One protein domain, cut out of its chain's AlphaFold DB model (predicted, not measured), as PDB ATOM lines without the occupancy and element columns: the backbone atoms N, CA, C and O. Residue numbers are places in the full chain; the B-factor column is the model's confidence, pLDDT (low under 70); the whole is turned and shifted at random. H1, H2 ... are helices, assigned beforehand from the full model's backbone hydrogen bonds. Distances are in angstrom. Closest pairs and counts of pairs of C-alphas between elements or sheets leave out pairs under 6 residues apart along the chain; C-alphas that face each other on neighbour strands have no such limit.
ATOM      1  N   VAL A 161     176.470 114.047 154.664       92.81
ATOM      2  CA  VAL A 161     175.539 114.738 153.764       92.81
ATOM      3  C   VAL A 161     176.249 115.819 152.949       92.81
ATOM      4  O   VAL A 161     175.885 116.047 151.800       92.81
ATOM      5  N   GLY A 162     177.279 116.461 153.504       94.19
ATOM      6  CA  GLY A 162     178.099 117.424 152.773       94.19
ATOM      7  C   GLY A 162     178.928 116.740 151.690       94.19
ATOM      8  O   GLY A 162     178.979 117.218 150.559       94.19
ATOM      9  N   GLY A 163     179.520 115.582 151.994       94.00
ATOM     10  CA  GLY A 163     180.207 114.762 150.995       94.00
ATOM     11  C   GLY A 163     179.273 114.284 149.875       94.00
ATOM     12  O   GLY A 163     179.618 114.404 148.698       94.00
ATOM     13  N   ARG A 164     178.043 113.877 150.218       93.50
ATOM     14  CA  ARG A 164     176.980 113.566 149.246       93.50
ATOM     15  C   ARG A 164     176.605 114.778 148.389       93.50
ATOM     16  O   ARG A 164     176.590 114.674 147.167       93.50
ATOM     17  N   ALA A 165     176.370 115.938 149.006       96.25
ATOM     18  CA  ALA A 165     176.041 117.173 148.295       96.25
ATOM     19  C   ALA A 165     177.131 117.554 147.282       96.25
ATOM     20  O   ALA A 165     176.827 117.873 146.134       96.25
ATOM     21  N   ASN A 166     178.399 117.453 147.688       94.69
ATOM     22  CA  ASN A 166     179.551 117.743 146.838       94.69
ATOM     23  C   ASN A 166     179.672 116.782 145.648       94.69
ATOM     24  O   ASN A 166     180.063 117.213 144.566       94.69
ATOM     25  N   ALA A 167     179.331 115.503 145.823       93.56
ATOM     26  CA  ALA A 167     179.337 114.541 144.725       93.56
ATOM     27  C   ALA A 167     178.254 114.855 143.676       93.56
ATOM     28  O   ALA A 167     178.505 114.725 142.481       93.56
ATOM     29  N   CYS A 168     177.071 115.303 144.108       94.81
ATOM     30  CA  CYS A 168     175.935 115.550 143.217       94.81
ATOM     31  C   CYS A 168     175.983 116.929 142.532       94.81
ATOM     32  O   CYS A 168     175.666 117.048 141.346       94.81
ATOM     33  N   VAL A 169     176.371 117.985 143.258       95.81
ATOM     34  CA  VAL A 169     176.257 119.375 142.774       95.81
ATOM     35  C   VAL A 169     177.097 119.643 141.521       95.81
ATOM     36  O   VAL A 169     176.708 120.456 140.681       95.81
ATOM     37  N   ALA A 170     178.204 118.908 141.360       90.00
ATOM     38  CA  ALA A 170     179.105 119.024 140.220       90.00
ATOM     39  C   ALA A 170     178.379 118.848 138.875       90.00
ATOM     40  O   ALA A 170     178.699 119.553 137.924       90.00
ATOM     41  N   CYS A 171     177.373 117.967 138.818       93.38
ATOM     42  CA  CYS A 171     176.586 117.720 137.608       93.38
ATOM     43  C   CYS A 171     175.204 118.386 137.641       93.38
ATOM     44  O   CYS A 171     174.668 118.728 136.592       93.38
ATOM     45  N   HIS A 172     174.611 118.565 138.826       95.31
ATOM     46  CA  HIS A 172     173.217 119.004 138.980       95.31
ATOM     47  C   HIS A 172     173.024 120.526 139.073       95.31
ATOM     48  O   HIS A 172     171.908 120.993 139.302       95.31
ATOM     49  N   LEU A 173     174.085 121.314 138.894       92.69
ATOM     50  CA  LEU A 173     174.011 122.777 138.952       92.69
ATOM     51  C   LEU A 173     174.982 123.469 137.997       92.69
ATOM     52  O   LEU A 173     174.616 124.449 137.345       92.69
ATOM     53  N   ASN A 174     176.211 122.961 137.913       82.62
ATOM     54  CA  ASN A 174     177.276 123.581 137.137       82.62
ATOM     55  C   ASN A 174     177.117 123.260 135.644       82.62
ATOM     56  O   ASN A 174     177.544 122.217 135.161       82.62
ATOM     57  N   LEU A 175     176.495 124.187 134.910       88.00
ATOM     58  CA  LEU A 175     176.318 124.116 133.459       88.00
ATOM     59  C   LEU A 175     176.924 125.348 132.783       88.00
ATOM     60  O   LEU A 175     176.705 126.479 133.235       88.00
ATOM     61  N   ASP A 176     177.657 125.132 131.690       86.38
ATOM     62  CA  ASP A 176     178.156 126.219 130.848       86.38
ATOM     63  C   ASP A 176     176.988 127.017 130.246       86.38
ATOM     64  O   ASP A 176     175.982 126.465 129.790       86.38
ATOM     65  N   GLU A 177     177.124 128.340 130.253       87.19
ATOM     66  CA  GLU A 177     176.070 129.250 129.811       87.19
ATOM     67  C   GLU A 177     175.717 129.059 128.329       87.19
ATOM     68  O   GLU A 177     174.544 129.141 127.968       87.19
ATOM     69  N   LYS A 178     176.685 128.721 127.468       91.31
ATOM     70  CA  LYS A 178     176.426 128.459 126.046       91.31
ATOM     71  C   LYS A 178     175.615 127.182 125.864       91.31
ATOM     72  O   LYS A 178     174.697 127.163 125.050       91.31
ATOM     73  N   ILE A 179     175.891 126.141 126.654       93.88
ATOM     74  CA  ILE A 179     175.109 124.891 126.631       93.88
ATOM     75  C   ILE A 179     173.661 125.156 127.042       93.88
ATOM     76  O   ILE A 179     172.724 124.680 126.395       93.88
ATOM     77  N   ARG A 180     173.464 125.976 128.076       92.12
ATOM     78  CA  ARG A 180     172.132 126.414 128.500       92.12
ATOM     79  C   ARG A 180     171.424 127.227 127.411       92.12
ATOM     80  O   ARG A 180     170.259 126.970 127.118       92.12
ATOM     81  N   GLN A 181     172.109 128.192 126.797       92.62
ATOM     82  CA  GLN A 181     171.567 129.016 125.707       92.62
ATOM     83  C   GLN A 181     171.215 128.195 124.461       92.62
ATOM     84  O   GLN A 181     170.237 128.507 123.789       92.62
ATOM     85  N   ALA A 182     171.951 127.114 124.197       95.81
ATOM     86  CA  ALA A 182     171.682 126.177 123.110       95.81
ATOM     87  C   ALA A 182     170.466 125.259 123.361       95.81
ATOM     88  O   ALA A 182     170.111 124.464 122.492       95.81
ATOM     89  N   GLY A 183     169.802 125.375 124.518       94.69
ATOM     90  CA  GLY A 183     168.537 124.695 124.806       94.69
ATOM     91  C   GLY A 183     168.628 123.565 125.828       94.69
ATOM     92  O   GLY A 183     167.668 122.806 125.972       94.69
ATOM     93  N   HIS A 184     169.745 123.433 126.550       96.12
ATOM     94  CA  HIS A 184     169.797 122.516 127.686       96.12
ATOM     95  C   HIS A 184     168.835 122.986 128.795       96.12
ATOM     96  O   HIS A 184     168.841 124.178 129.128       96.12
ATOM     97  N   PRO A 185     168.032 122.084 129.398       92.38
ATOM     98  CA  PRO A 185     167.159 122.433 130.513       92.38
ATOM     99  C   PRO A 185     167.917 123.140 131.640       92.38
ATOM    100  O   PRO A 185     169.061 122.794 131.947       92.38
ATOM    101  N   GLU A 186     167.281 124.130 132.266       88.94
ATOM    102  CA  GLU A 186     167.861 124.782 133.436       88.94
ATOM    103  C   GLU A 186     168.030 123.758 134.566       88.94
ATOM    104  O   GLU A 186     167.090 123.057 134.939       88.94
ATOM    105  N   LEU A 187     169.245 123.670 135.103       92.44
ATOM    106  CA  LEU A 187     169.544 122.802 136.230       92.44
ATOM    107  C   LEU A 187     169.221 123.502 137.547       92.44
ATOM    108  O   LEU A 187     169.550 124.679 137.729       92.44
ATOM    109  N   PHE A 188     168.635 122.759 138.482       89.81
ATOM    110  CA  PHE A 188     168.494 123.145 139.881       89.81
ATOM    111  C   PHE A 188     169.012 122.014 140.769       89.81
ATOM    112  O   PHE A 188     168.896 120.836 140.420       89.81
ATOM    113  N   PHE A 189     169.556 122.376 141.929       95.50
ATOM    114  CA  PHE A 189     170.056 121.412 142.896       95.50
ATOM    115  C   PHE A 189     169.238 121.491 144.181       95.50
ATOM    116  O   PHE A 189     169.185 122.539 144.822       95.50
ATOM    117  N   GLU A 190     168.590 120.384 144.534       94.75
ATOM    118  CA  GLU A 190     167.834 120.202 145.773       94.75
ATOM    119  C   GLU A 190     168.046 118.752 146.213       94.75
ATOM    120  O   GLU A 190     167.414 117.825 145.703       94.75
ATOM    121  N   LEU A 191     169.027 118.566 147.096       95.88
ATOM    122  CA  LEU A 191     169.599 117.257 147.392       95.88
ATOM    123  C   LEU A 191     168.578 116.274 147.972       95.88
ATOM    124  O   LEU A 191     168.588 115.110 147.578       95.88
ATOM    125  N   ASP A 192     167.722 116.705 148.902       94.69
ATOM    126  CA  ASP A 192     166.793 115.787 149.570       94.69
ATOM    127  C   ASP A 192     165.760 115.242 148.587       94.69
ATOM    128  O   ASP A 192     165.505 114.042 148.514       94.69
ATOM    129  N   GLY A 193     165.222 116.128 147.759       92.62
ATOM    130  CA  GLY A 193     164.248 115.791 146.743       92.62
ATOM    131  C   GLY A 193     164.778 114.921 145.642       92.62
ATOM    132  O   GLY A 193     164.143 113.939 145.273       92.62
ATOM    133  N   GLN A 194     165.938 115.287 145.110       93.00
ATOM    134  CA  GLN A 194     166.580 114.516 144.057       93.00
ATOM    135  C   GLN A 194     166.964 113.125 144.574       93.00
ATOM    136  O   GLN A 194     166.710 112.143 143.885       93.00
ATOM    137  N   ALA A 195     167.448 113.015 145.816       91.12
ATOM    138  CA  ALA A 195     167.697 111.722 146.447       91.12
ATOM    139  C   ALA A 195     166.407 110.903 146.648       91.12
ATOM    140  O   ALA A 195     166.416 109.692 146.447       91.12
ATOM    141  N   ALA A 196     165.285 111.542 146.997       89.44
ATOM    142  CA  ALA A 196     163.997 110.866 147.170       89.44
ATOM    143  C   ALA A 196     163.380 110.340 145.858       89.44
ATOM    144  O   ALA A 196     162.495 109.484 145.907       89.44
ATOM    145  N   LEU A 197     163.818 110.851 144.702       88.56
ATOM    146  CA  LEU A 197     163.373 110.400 143.377       88.56
ATOM    147  C   LEU A 197     164.178 109.216 142.833       88.56
ATOM    148  O   LEU A 197     163.740 108.587 141.866       88.56
ATOM    149  N   GLU A 198     165.321 108.902 143.439       87.88
ATOM    150  CA  GLU A 198     166.136 107.755 143.056       87.88
ATOM    151  C   GLU A 198     165.788 106.521 143.905       87.88
ATOM    152  O   GLU A 198     165.441 106.631 145.086       87.88
ATOM    153  N   PRO A 199     165.862 105.308 143.329       86.12
ATOM    154  CA  PRO A 199     165.667 104.090 144.092       86.12
ATOM    155  C   PRO A 199     166.817 103.947 145.102       86.12
ATOM    156  O   PRO A 199     167.978 103.857 144.689       86.12
ATOM    157  N   ARG A 206     170.737 107.534 160.105       62.25
ATOM    158  CA  ARG A 206     170.312 108.603 161.031       62.25
ATOM    159  C   ARG A 206     168.849 109.025 160.815       62.25
ATOM    160  O   ARG A 206     168.494 109.313 159.671       62.25
ATOM    161  N   PRO A 207     168.039 109.149 161.890       59.16
ATOM    162  CA  PRO A 207     166.716 109.780 161.843       59.16
ATOM    163  C   PRO A 207     166.772 111.208 161.275       59.16
ATOM    164  O   PRO A 207     167.817 111.862 161.346       59.16
ATOM    165  N   SER A 208     165.659 111.692 160.713       67.81
ATOM    166  CA  SER A 208     165.512 113.060 160.187       67.81
ATOM    167  C   SER A 208     166.613 113.548 159.233       67.81
ATOM    168  O   SER A 208     167.010 114.713 159.251       67.81
ATOM    169  N   ILE A 209     167.108 112.681 158.341       85.56
ATOM    170  CA  ILE A 209     168.067 113.117 157.312       85.56
ATOM    171  C   ILE A 209     167.487 114.184 156.371       85.56
ATOM    172  O   ILE A 209     168.264 114.969 155.841       85.56
ATOM    173  N   GLY A 210     166.162 114.254 156.210       90.44
ATOM    174  CA  GLY A 210     165.494 115.111 155.223       90.44
ATOM    175  C   GLY A 210     165.850 116.598 155.325       90.44
ATOM    176  O   GLY A 210     166.522 117.119 154.436       90.44
ATOM    177  N   PRO A 211     165.505 117.288 156.432       92.69
ATOM    178  CA  PRO A 211     165.789 118.714 156.593       92.69
ATOM    179  C   PRO A 211     167.282 119.016 156.492       92.69
ATOM    180  O   PRO A 211     167.677 119.982 155.847       92.69
ATOM    181  N   ARG A 212     168.115 118.141 157.067       93.31
ATOM    182  CA  ARG A 212     169.575 118.214 156.986       93.31
ATOM    183  C   ARG A 212     170.078 118.115 155.546       93.31
ATOM    184  O   ARG A 212     170.934 118.899 155.150       93.31
ATOM    185  N   SER A 213     169.564 117.161 154.777       94.75
ATOM    186  CA  SER A 213     169.889 116.949 153.364       94.75
ATOM    187  C   SER A 213     169.506 118.160 152.527       94.75
ATOM    188  O   SER A 213     170.346 118.701 151.807       94.75
ATOM    189  N   TRP A 214     168.286 118.659 152.718       96.19
ATOM    190  CA  TRP A 214     167.768 119.828 152.021       96.19
ATOM    191  C   TRP A 214     168.638 121.065 152.280       96.19
ATOM    192  O   TRP A 214     169.203 121.620 151.335       96.19
ATOM    193  N   ILE A 215     168.834 121.470 153.541       97.00
ATOM    194  CA  ILE A 215     169.589 122.696 153.845       97.00
ATOM    195  C   ILE A 215     171.071 122.575 153.453       97.00
ATOM    196  O   ILE A 215     171.646 123.539 152.948       97.00
ATOM    197  N   THR A 216     171.679 121.390 153.594       97.81
ATOM    198  CA  THR A 216     173.055 121.146 153.126       97.81
ATOM    199  C   THR A 216     173.144 121.287 151.609       97.81
ATOM    200  O   THR A 216     174.058 121.942 151.105       97.81
ATOM    201  N   GLY A 217     172.188 120.715 150.872       98.00
ATOM    202  CA  GLY A 217     172.110 120.825 149.419       98.00
ATOM    203  C   GLY A 217     171.927 122.268 148.952       98.00
ATOM    204  O   GLY A 217     172.639 122.711 148.056       98.00
ATOM    205  N   GLN A 218     171.037 123.030 149.594       98.25
ATOM    206  CA  GLN A 218     170.814 124.446 149.280       98.25
ATOM    207  C   GLN A 218     172.036 125.319 149.594       98.25
ATOM    208  O   GLN A 218     172.425 126.139 148.766       98.25
ATOM    209  N   ALA A 219     172.693 125.124 150.739       98.50
ATOM    210  CA  ALA A 219     173.929 125.838 151.060       98.50
ATOM    211  C   ALA A 219     175.059 125.497 150.068       98.50
ATOM    212  O   ALA A 219     175.776 126.380 149.603       98.50
ATOM    213  N   THR A 220     175.159 124.228 149.660       98.56
ATOM    214  CA  THR A 220     176.109 123.784 148.628       98.56
ATOM    215  C   THR A 220     175.791 124.413 147.269       98.56
ATOM    216  O   THR A 220     176.694 124.903 146.598       98.56
ATOM    217  N   ALA A 221     174.514 124.476 146.875       98.19
ATOM    218  CA  ALA A 221     174.104 125.171 145.657       98.19
ATOM    219  C   ALA A 221     174.502 126.651 145.704       98.19
ATOM    220  O   ALA A 221     175.098 127.158 144.757       98.19
ATOM    221  N   LEU A 222     174.239 127.330 146.824       98.44
ATOM    222  CA  LEU A 222     174.602 128.733 146.997       98.44
ATOM    223  C   LEU A 222     176.115 128.945 146.865       98.44
ATOM    224  O   LEU A 222     176.532 129.898 146.206       98.44
ATOM    225  N   ARG A 223     176.936 128.048 147.424       98.19
ATOM    226  CA  ARG A 223     178.396 128.074 147.262       98.19
ATOM    227  C   ARG A 223     178.798 128.034 145.787       98.19
ATOM    228  O   ARG A 223     179.545 128.904 145.345       98.19
ATOM    229  N   GLU A 224     178.295 127.065 145.024       97.44
ATOM    230  CA  GLU A 224     178.640 126.900 143.602       97.44
ATOM    231  C   GLU A 224     178.147 128.070 142.741       97.44
ATOM    232  O   GLU A 224     178.879 128.581 141.894       97.44
ATOM    233  N   MET A 225     176.928 128.559 142.992       96.56
ATOM    234  CA  MET A 225     176.395 129.736 142.299       96.56
ATOM    235  C   MET A 225     177.246 130.976 142.586       96.56
ATOM    236  O   MET A 225     177.537 131.739 141.671       96.56
ATOM    237  N   SER A 226     177.672 131.157 143.839       97.69
ATOM    238  CA  SER A 226     178.540 132.267 144.244       97.69
ATOM    239  C   SER A 226     179.913 132.180 143.573       97.69
ATOM    240  O   SER A 226     180.406 133.174 143.051       97.69
ATOM    241  N   TRP A 227     180.505 130.985 143.502       96.50
ATOM    242  CA  TRP A 227     181.753 130.760 142.765       96.50
ATOM    243  C   TRP A 227     181.622 131.090 141.270       96.50
ATOM    244  O   TRP A 227     182.470 131.766 140.687       96.50
ATOM    245  N   LYS A 228     180.539 130.646 140.629       94.19
ATOM    246  CA  LYS A 228     180.319 130.932 139.208       94.19
ATOM    247  C   LYS A 228     180.101 132.432 138.964       94.19
ATOM    248  O   LYS A 228     180.657 132.979 138.018       94.19
ATOM    249  N   LEU A 229     179.363 133.118 139.839       94.94
ATOM    250  CA  LEU A 229     179.120 134.563 139.736       94.94
ATOM    251  C   LEU A 229     180.352 135.420 140.059       94.94
ATOM    252  O   LEU A 229     180.468 136.530 139.545       94.94
ATOM    253  N   SER A 230     181.291 134.919 140.868       95.31
ATOM    254  CA  SER A 230     182.558 135.617 141.128       95.31
ATOM    255  C   SER A 230     183.529 135.551 139.945       95.31
ATOM    256  O   SER A 230     184.440 136.372 139.853       95.31
ATOM    257  N   THR A 231     183.327 134.605 139.023       90.88
ATOM    258  CA  THR A 231     184.204 134.372 137.866       90.88
ATOM    259  C   THR A 231     183.589 134.809 136.538       90.88
ATOM    260  O   THR A 231     184.326 135.124 135.603       90.88
ATOM    261  N   ALA A 232     182.258 134.876 136.437       89.44
ATOM    262  CA  ALA A 232     181.556 135.293 135.229       89.44
ATOM    263  C   ALA A 232     180.226 135.995 135.539       89.44
ATOM    264  O   ALA A 232     179.474 135.595 136.428       89.44
ATOM    265  N   ARG A 233     179.886 137.016 134.741       88.69
ATOM    266  CA  ARG A 233     178.565 137.654 134.802       88.69
ATOM    267  C   ARG A 233     177.514 136.728 134.191       88.69
ATOM    268  O   ARG A 233     177.599 136.386 133.017       88.69
ATOM    269  N   ASP A 234     176.494 136.402 134.974       90.94
ATOM    270  CA  ASP A 234     175.335 135.618 134.549       90.94
ATOM    271  C   ASP A 234     174.095 136.155 135.277       90.94
ATOM    272  O   ASP A 234     173.865 135.882 136.454       90.94
ATOM    273  N   GLU A 235     173.306 136.988 134.595       90.75
ATOM    274  CA  GLU A 235     172.156 137.662 135.213       90.75
ATOM    275  C   GLU A 235     171.051 136.683 135.606       90.75
ATOM    276  O   GLU A 235     170.408 136.851 136.643       90.75
ATOM    277  N   ARG A 236     170.847 135.621 134.817       90.12
ATOM    278  CA  ARG A 236     169.836 134.604 135.129       90.12
ATOM    279  C   ARG A 236     170.226 133.833 136.383       90.12
ATOM    280  O   ARG A 236     169.376 133.603 137.247       90.12
ATOM    281  N   LEU A 237     171.505 133.486 136.504       93.00
ATOM    282  CA  LEU A 237     172.048 132.872 137.706       93.00
ATOM    283  C   LEU A 237     171.988 133.821 138.905       93.00
ATOM    284  O   LEU A 237     171.619 133.381 139.991       93.00
ATOM    285  N   ALA A 238     172.269 135.112 138.718       94.88
ATOM    286  CA  ALA A 238     172.227 136.110 139.785       94.88
ATOM    287  C   ALA A 238     170.827 136.249 140.404       94.88
ATOM    288  O   ALA A 238     170.700 136.291 141.627       94.88
ATOM    289  N   VAL A 239     169.754 136.254 139.601       94.88
ATOM    290  CA  VAL A 239     168.382 136.313 140.149       94.88
ATOM    291  C   VAL A 239     168.049 135.051 140.951       94.88
ATOM    292  O   VAL A 239     167.448 135.136 142.023       94.88
ATOM    293  N   ARG A 240     168.481 133.874 140.485       95.19
ATOM    294  CA  ARG A 240     168.310 132.616 141.230       95.19
ATOM    295  C   ARG A 240     169.120 132.603 142.523       95.19
ATOM    296  O   ARG A 240     168.628 132.158 143.553       95.19
ATOM    297  N   TRP A 241     170.346 133.114 142.471       97.38
ATOM    298  CA  TRP A 241     171.221 133.238 143.629       97.38
ATOM    299  C   TRP A 241     170.558 134.110 144.700       97.38
ATOM    300  O   TRP A 241     170.476 133.689 145.849       97.38
ATOM    301  N   LYS A 242     169.956 135.248 144.320       97.88
ATOM    302  CA  LYS A 242     169.212 136.125 145.247       97.88
ATOM    303  C   LYS A 242     168.046 135.413 145.924       97.88
ATOM    304  O   LYS A 242     167.829 135.600 147.120       97.88
ATOM    305  N   ALA A 243     167.297 134.606 145.176       97.62
ATOM    306  CA  ALA A 243     166.206 133.816 145.737       97.62
ATOM    307  C   ALA A 243     166.714 132.783 146.754       97.62
ATOM    308  O   ALA A 243     166.126 132.632 147.823       97.62
ATOM    309  N   LEU A 244     167.833 132.118 146.462       98.06
ATOM    310  CA  LEU A 244     168.421 131.130 147.363       98.06
ATOM    311  C   LEU A 244     169.035 131.766 148.622       98.06
ATOM    312  O   LEU A 244     168.870 131.226 149.714       98.06
ATOM    313  N   VAL A 245     169.679 132.932 148.491       98.56
ATOM    314  CA  VAL A 245     170.141 133.742 149.633       98.56
ATOM    315  C   VAL A 245     168.962 134.116 150.525       98.56
ATOM    316  O   VAL A 245     169.017 133.863 151.726       98.56
ATOM    317  N   TRP A 246     167.880 134.645 149.943       98.06
ATOM    318  CA  TRP A 246     166.655 134.985 150.672       98.06
ATOM    319  C   TRP A 246     166.105 133.780 151.447       98.06
ATOM    320  O   TRP A 246     165.887 133.879 152.654       98.06
ATOM    321  N   LEU A 247     165.968 132.625 150.787       98.38
ATOM    322  CA  LEU A 247     165.469 131.403 151.418       98.38
ATOM    323  C   LEU A 247     166.358 130.975 152.594       98.38
ATOM    324  O   LEU A 247     165.868 130.712 153.690       98.38
ATOM    325  N   LEU A 248     167.675 130.906 152.386       98.38
ATOM    326  CA  LEU A 248     168.597 130.432 153.414       98.38
ATOM    327  C   LEU A 248     168.716 131.413 154.583       98.38
ATOM    328  O   LEU A 248     168.787 130.968 155.729       98.38
ATOM    329  N   GLN A 249     168.661 132.724 154.345       98.00
ATOM    330  CA  GLN A 249     168.639 133.744 155.404       98.00
ATOM    331  C   GLN A 249     167.374 133.679 156.273       98.00
ATOM    332  O   GLN A 249     167.383 134.120 157.421       98.00
ATOM    333  N   MET A 250     166.287 133.074 155.787       97.62
ATOM    334  CA  MET A 250     165.125 132.774 156.624       97.62
ATOM    335  C   MET A 250     165.356 131.581 157.566       97.62
ATOM    336  O   MET A 250     164.543 131.365 158.464       97.62
ATOM    337  N   THR A 251     166.439 130.817 157.450       97.31
ATOM    338  CA  THR A 251     166.807 129.802 158.455       97.31
ATOM    339  C   THR A 251     167.595 130.432 159.606       97.31
ATOM    340  O   THR A 251     168.227 131.472 159.434       97.31
ATOM    341  N   GLU A 252     167.581 129.827 160.799       95.12
ATOM    342  CA  GLU A 252     168.379 130.337 161.929       95.12
ATOM    343  C   GLU A 252     169.885 130.314 161.622       95.12
ATOM    344  O   GLU A 252     170.595 131.274 161.921       95.12
ATOM    345  N   ALA A 253     170.370 129.225 161.019       95.38
ATOM    346  CA  ALA A 253     171.771 129.085 160.653       95.38
ATOM    347  C   ALA A 253     172.158 130.083 159.551       95.38
ATOM    348  O   ALA A 253     173.129 130.816 159.708       95.38
ATOM    349  N   GLY A 254     171.371 130.187 158.477       97.38
ATOM    350  CA  GLY A 254     171.676 131.105 157.381       97.38
ATOM    351  C   GLY A 254     171.603 132.580 157.779       97.38
ATOM    352  O   GLY A 254     172.449 133.349 157.341       97.38
ATOM    353  N   ALA A 255     170.688 132.974 158.673       97.19
ATOM    354  CA  ALA A 255     170.639 134.340 159.209       97.19
ATOM    355  C   ALA A 255     171.918 134.749 159.966       97.19
ATOM    356  O   ALA A 255     172.237 135.933 160.035       97.19
ATOM    357  N   LYS A 256     172.621 133.781 160.570       96.50
ATOM    358  CA  LYS A 256     173.861 134.015 161.327       96.50
ATOM    359  C   LYS A 256     175.103 133.963 160.440       96.50
ATOM    360  O   LYS A 256     176.026 134.733 160.663       96.50
ATOM    361  N   GLU A 257     175.134 133.030 159.489       96.62
ATOM    362  CA  GLU A 257     176.340 132.725 158.710       96.62
ATOM    363  C   GLU A 257     176.423 133.504 157.387       96.62
ATOM    364  O   GLU A 257     177.524 133.810 156.936       96.62
ATOM    365  N   LEU A 258     175.293 133.815 156.733       98.19
ATOM    366  CA  LEU A 258     175.304 134.387 155.381       98.19
ATOM    367  C   LEU A 258     175.383 135.923 155.403       98.19
ATOM    368  O   LEU A 258     174.531 136.569 156.022       98.19
ATOM    369  N   PRO A 259     176.343 136.535 154.681       96.88
ATOM    370  CA  PRO A 259     176.462 137.985 154.606       96.88
ATOM    371  C   PRO A 259     175.292 138.623 153.843       96.88
ATOM    372  O   PRO A 259     174.547 137.969 153.113       96.88
ATOM    373  N   SER A 260     175.142 139.938 154.002       91.88
ATOM    374  CA  SER A 260     174.261 140.759 153.161       91.88
ATOM    375  C   SER A 260     175.017 141.299 151.941       91.88
ATOM    376  O   SER A 260     176.237 141.437 151.981       91.88
ATOM    377  N   GLY A 261     174.292 141.679 150.886       91.81
ATOM    378  CA  GLY A 261     174.878 142.261 149.669       91.81
ATOM    379  C   GLY A 261     175.350 141.222 148.648       91.81
ATOM    380  O   GLY A 261     175.109 140.032 148.815       91.81
ATOM    381  N   GLU A 262     175.990 141.685 147.570       93.56
ATOM    382  CA  GLU A 262     176.382 140.875 146.397       93.56
ATOM    383  C   GLU A 262     177.896 140.591 146.331       93.56
ATOM    384  O   GLU A 262     178.476 140.483 145.253       93.56
ATOM    385  N   ASP A 263     178.564 140.457 147.482       96.25
ATOM    386  CA  ASP A 263     179.935 139.937 147.511       96.25
ATOM    387  C   ASP A 263     179.910 138.413 147.328       96.25
ATOM    388  O   ASP A 263     179.737 137.641 148.277       96.25
ATOM    389  N   PHE A 264     180.060 137.975 146.080       97.62
ATOM    390  CA  PHE A 264     180.014 136.559 145.727       97.62
ATOM    391  C   PHE A 264     181.173 135.751 146.324       97.62
ATOM    392  O   PHE A 264     180.991 134.577 146.634       97.62
ATOM    393  N   SER A 265     182.352 136.344 146.534       97.06
ATOM    394  CA  SER A 265     183.478 135.613 147.129       97.06
ATOM    395  C   SER A 265     183.243 135.376 148.622       97.06
ATOM    396  O   SER A 265     183.381 134.246 149.100       97.06
ATOM    397  N   ALA A 266     182.785 136.404 149.342       97.88
ATOM    398  CA  ALA A 266     182.393 136.267 150.740       97.88
ATOM    399  C   ALA A 266     181.212 135.294 150.903       97.88
ATOM    400  O   ALA A 266     181.246 134.423 151.775       97.88
ATOM    401  N   MET A 267     180.196 135.384 150.032       98.56
ATOM    402  CA  MET A 267     179.058 134.461 150.049       98.56
ATOM    403  C   MET A 267     179.485 133.014 149.784       98.56
ATOM    404  O   MET A 267     178.989 132.111 150.451       98.56
ATOM    405  N   GLN A 268     180.422 132.774 148.858       98.25
ATOM    406  CA  GLN A 268     180.938 131.432 148.585       98.25
ATOM    407  C   GLN A 268     181.524 130.796 149.855       98.25
ATOM    408  O   GLN A 268     181.166 129.667 150.196       98.25
ATOM    409  N   GLY A 269     182.395 131.519 150.568       98.25
ATOM    410  CA  GLY A 269     183.002 131.032 151.810       98.25
ATOM    411  C   GLY A 269     181.973 130.799 152.921       98.25
ATOM    412  O   GLY A 269     181.986 129.751 153.570       98.25
ATOM    413  N   ALA A 270     181.041 131.738 153.097       98.56
ATOM    414  CA  ALA A 270     179.967 131.634 154.082       98.56
ATOM    415  C   ALA A 270     179.017 130.457 153.805       98.56
ATOM    416  O   ALA A 270     178.639 129.727 154.721       98.56
ATOM    417  N   ALA A 271     178.660 130.230 152.540       98.62
ATOM    418  CA  ALA A 271     177.799 129.127 152.135       98.62
ATOM    419  C   ALA A 271     178.481 127.758 152.312       98.62
ATOM    420  O   ALA A 271     177.822 126.807 152.732       98.62
ATOM    421  N   ASP A 272     179.796 127.652 152.070       98.38
ATOM    422  CA  ASP A 272     180.554 126.425 152.366       98.38
ATOM    423  C   ASP A 272     180.594 126.132 153.872       98.38
ATOM    424  O   ASP A 272     180.358 124.997 154.296       98.38
ATOM    425  N   LEU A 273     180.833 127.159 154.697       97.94
ATOM    426  CA  LEU A 273     180.792 127.032 156.154       97.94
ATOM    427  C   LEU A 273     179.406 126.588 156.633       97.94
ATOM    428  O   LEU A 273     179.300 125.645 157.425       97.94
ATOM    429  N   LEU A 274     178.349 127.223 156.115       98.44
ATOM    430  CA  LEU A 274     176.969 126.855 156.399       98.44
ATOM    431  C   LEU A 274     176.723 125.386 156.040       98.44
ATOM    432  O   LEU A 274     176.276 124.640 156.905       98.44
ATOM    433  N   ALA A 275     177.079 124.948 154.827       98.06
ATOM    434  CA  ALA A 275     176.896 123.569 154.368       98.06
ATOM    435  C   ALA A 275     177.574 122.547 155.298       98.06
ATOM    436  O   ALA A 275     176.953 121.557 155.684       98.06
ATOM    437  N   ARG A 276     178.822 122.798 155.718       95.88
ATOM    438  CA  ARG A 276     179.561 121.915 156.644       95.88
ATOM    439  C   ARG A 276     178.948 121.853 158.041       95.88
ATOM    440  O   ARG A 276     179.029 120.817 158.699       95.88
ATOM    441  N   LYS A 277     178.392 122.968 158.517       95.00
ATOM    442  CA  LYS A 277     177.748 123.058 159.829       95.00
ATOM    443  C   LYS A 277     176.426 122.298 159.827       95.00
ATOM    444  O   LYS A 277     176.233 121.388 160.635       95.00
ATOM    445  N   VAL A 278     175.554 122.626 158.878       94.81
ATOM    446  CA  VAL A 278     174.199 122.070 158.812       94.81
ATOM    447  C   VAL A 278     174.191 120.596 158.416       94.81
ATOM    448  O   VAL A 278     173.297 119.877 158.850       94.81
ATOM    449  N   SER A 279     175.224 120.086 157.724       93.62
ATOM    450  CA  SER A 279     175.359 118.653 157.394       93.62
ATOM    451  C   SER A 279     175.479 117.731 158.611       93.62
ATOM    452  O   SER A 279     175.406 116.506 158.476       93.62
ATOM    453  N   ARG A 280     175.646 118.302 159.807       90.00
ATOM    454  CA  ARG A 280     175.764 117.585 161.082       90.00
ATOM    455  C   ARG A 280     174.608 117.869 162.034       90.00
ATOM    456  O   ARG A 280     174.528 117.226 163.078       90.00
ATOM    457  N   GLU A 281     173.719 118.793 161.683       89.12
ATOM    458  CA  GLU A 281     172.602 119.185 162.536       89.12
ATOM    459  C   GLU A 281     171.556 118.074 162.651       89.12
ATOM    460  O   GLU A 281     171.350 117.262 161.745       89.12
ATOM    461  N   VAL A 282     170.879 118.049 163.795       88.69
ATOM    462  CA  VAL A 282     169.717 117.198 164.037       88.69
ATOM    463  C   VAL A 282     168.524 118.113 164.218       88.69
ATOM    464  O   VAL A 282     168.554 119.026 165.041       88.69
ATOM    465  N   TRP A 283     167.485 117.866 163.431       90.50
ATOM    466  CA  TRP A 283     166.268 118.657 163.452       90.50
ATOM    467  C   TRP A 283     165.235 117.993 164.352       90.50
ATOM    468  O   TRP A 283     164.911 116.820 164.197       90.50
TER     469      TRP A 283
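What this domain is: This is residues 161 to 199 and 206 to 283 of the 380 residues of the protein "Cytochrome_C554 domain-containing protein" of Verrucomicrobia bacterium (UniProt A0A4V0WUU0). Look first at the long helix H4, which runs through the middle: H7 packs along it the opposite way, H5 folds back along it near H7, and the short H6 turns a corner after H5 and packs on H7. On the other side of H4, H1 crosses it and H3 meets it at Leu 191, its first residue, and points away from it, while residues 178 to 183, of which 178 to 181 belong to the short H2, stick out. The printed part has 117 residues with seven named helices, H1 to H7 in chain order, and no named strand: all helix. It is compact, with a radius of gyration of the C-alphas of 13.8 A, and flat, spanning 42 by 37 by 20 A.

Where its parts are: Find C-alpha 209 at (168.067, 113.117, 157.312); from there H4, residues 209 to 231, runs 33.0 A to C-alpha 231 at (184.204, 134.372, 137.866). H5, residues 235 to 249, is 20.9 A long; H6 is residues 252 to 257; H7, residues 264 to 278, covers 20.4 A and ends at (174.199, 122.070, 158.812). Before the cut lie H1, residues 161 to 172, 15.6 A, H2, residues 177 to 181, and H3, residues 191 to 197.

How they stand to each other: H4 is the hub. H7 touches it at a shallow tilt of 16 degrees, opposite ways, with C-alphas 223 and 268 closest at 4.4 A. H5 forms a helical hairpin with H4, closest at C-alphas 225 and 241, 6.4 A. H6 touches H7, C-alphas 257 and 270 being closest at 6.0 A; with H5 it touches only at the corner. H1 touches H4 at a steep tilt of 50 degrees, closest at C-alphas 165 and 217, 5.5 A. H3 touches residues 210 to 218 of H4 alone, closest at C-alphas 191 and 217, 4.8 A. H2 touches no helix. Every O i to N i+4 pair is within hydrogen-bond range in H2 to H7, and 6 of 8 in H1.

The domain as a whole: The C-alphas of Ala 182 and Pro 207, the two farthest apart, are 42.4 A apart. Residues 200 to 205 are not printed, and 18.1 A separate C-alphas 199 and 206 across that cut. Of the links printed whole, none is long. Model confidence is under 70 at residues 206 to 208.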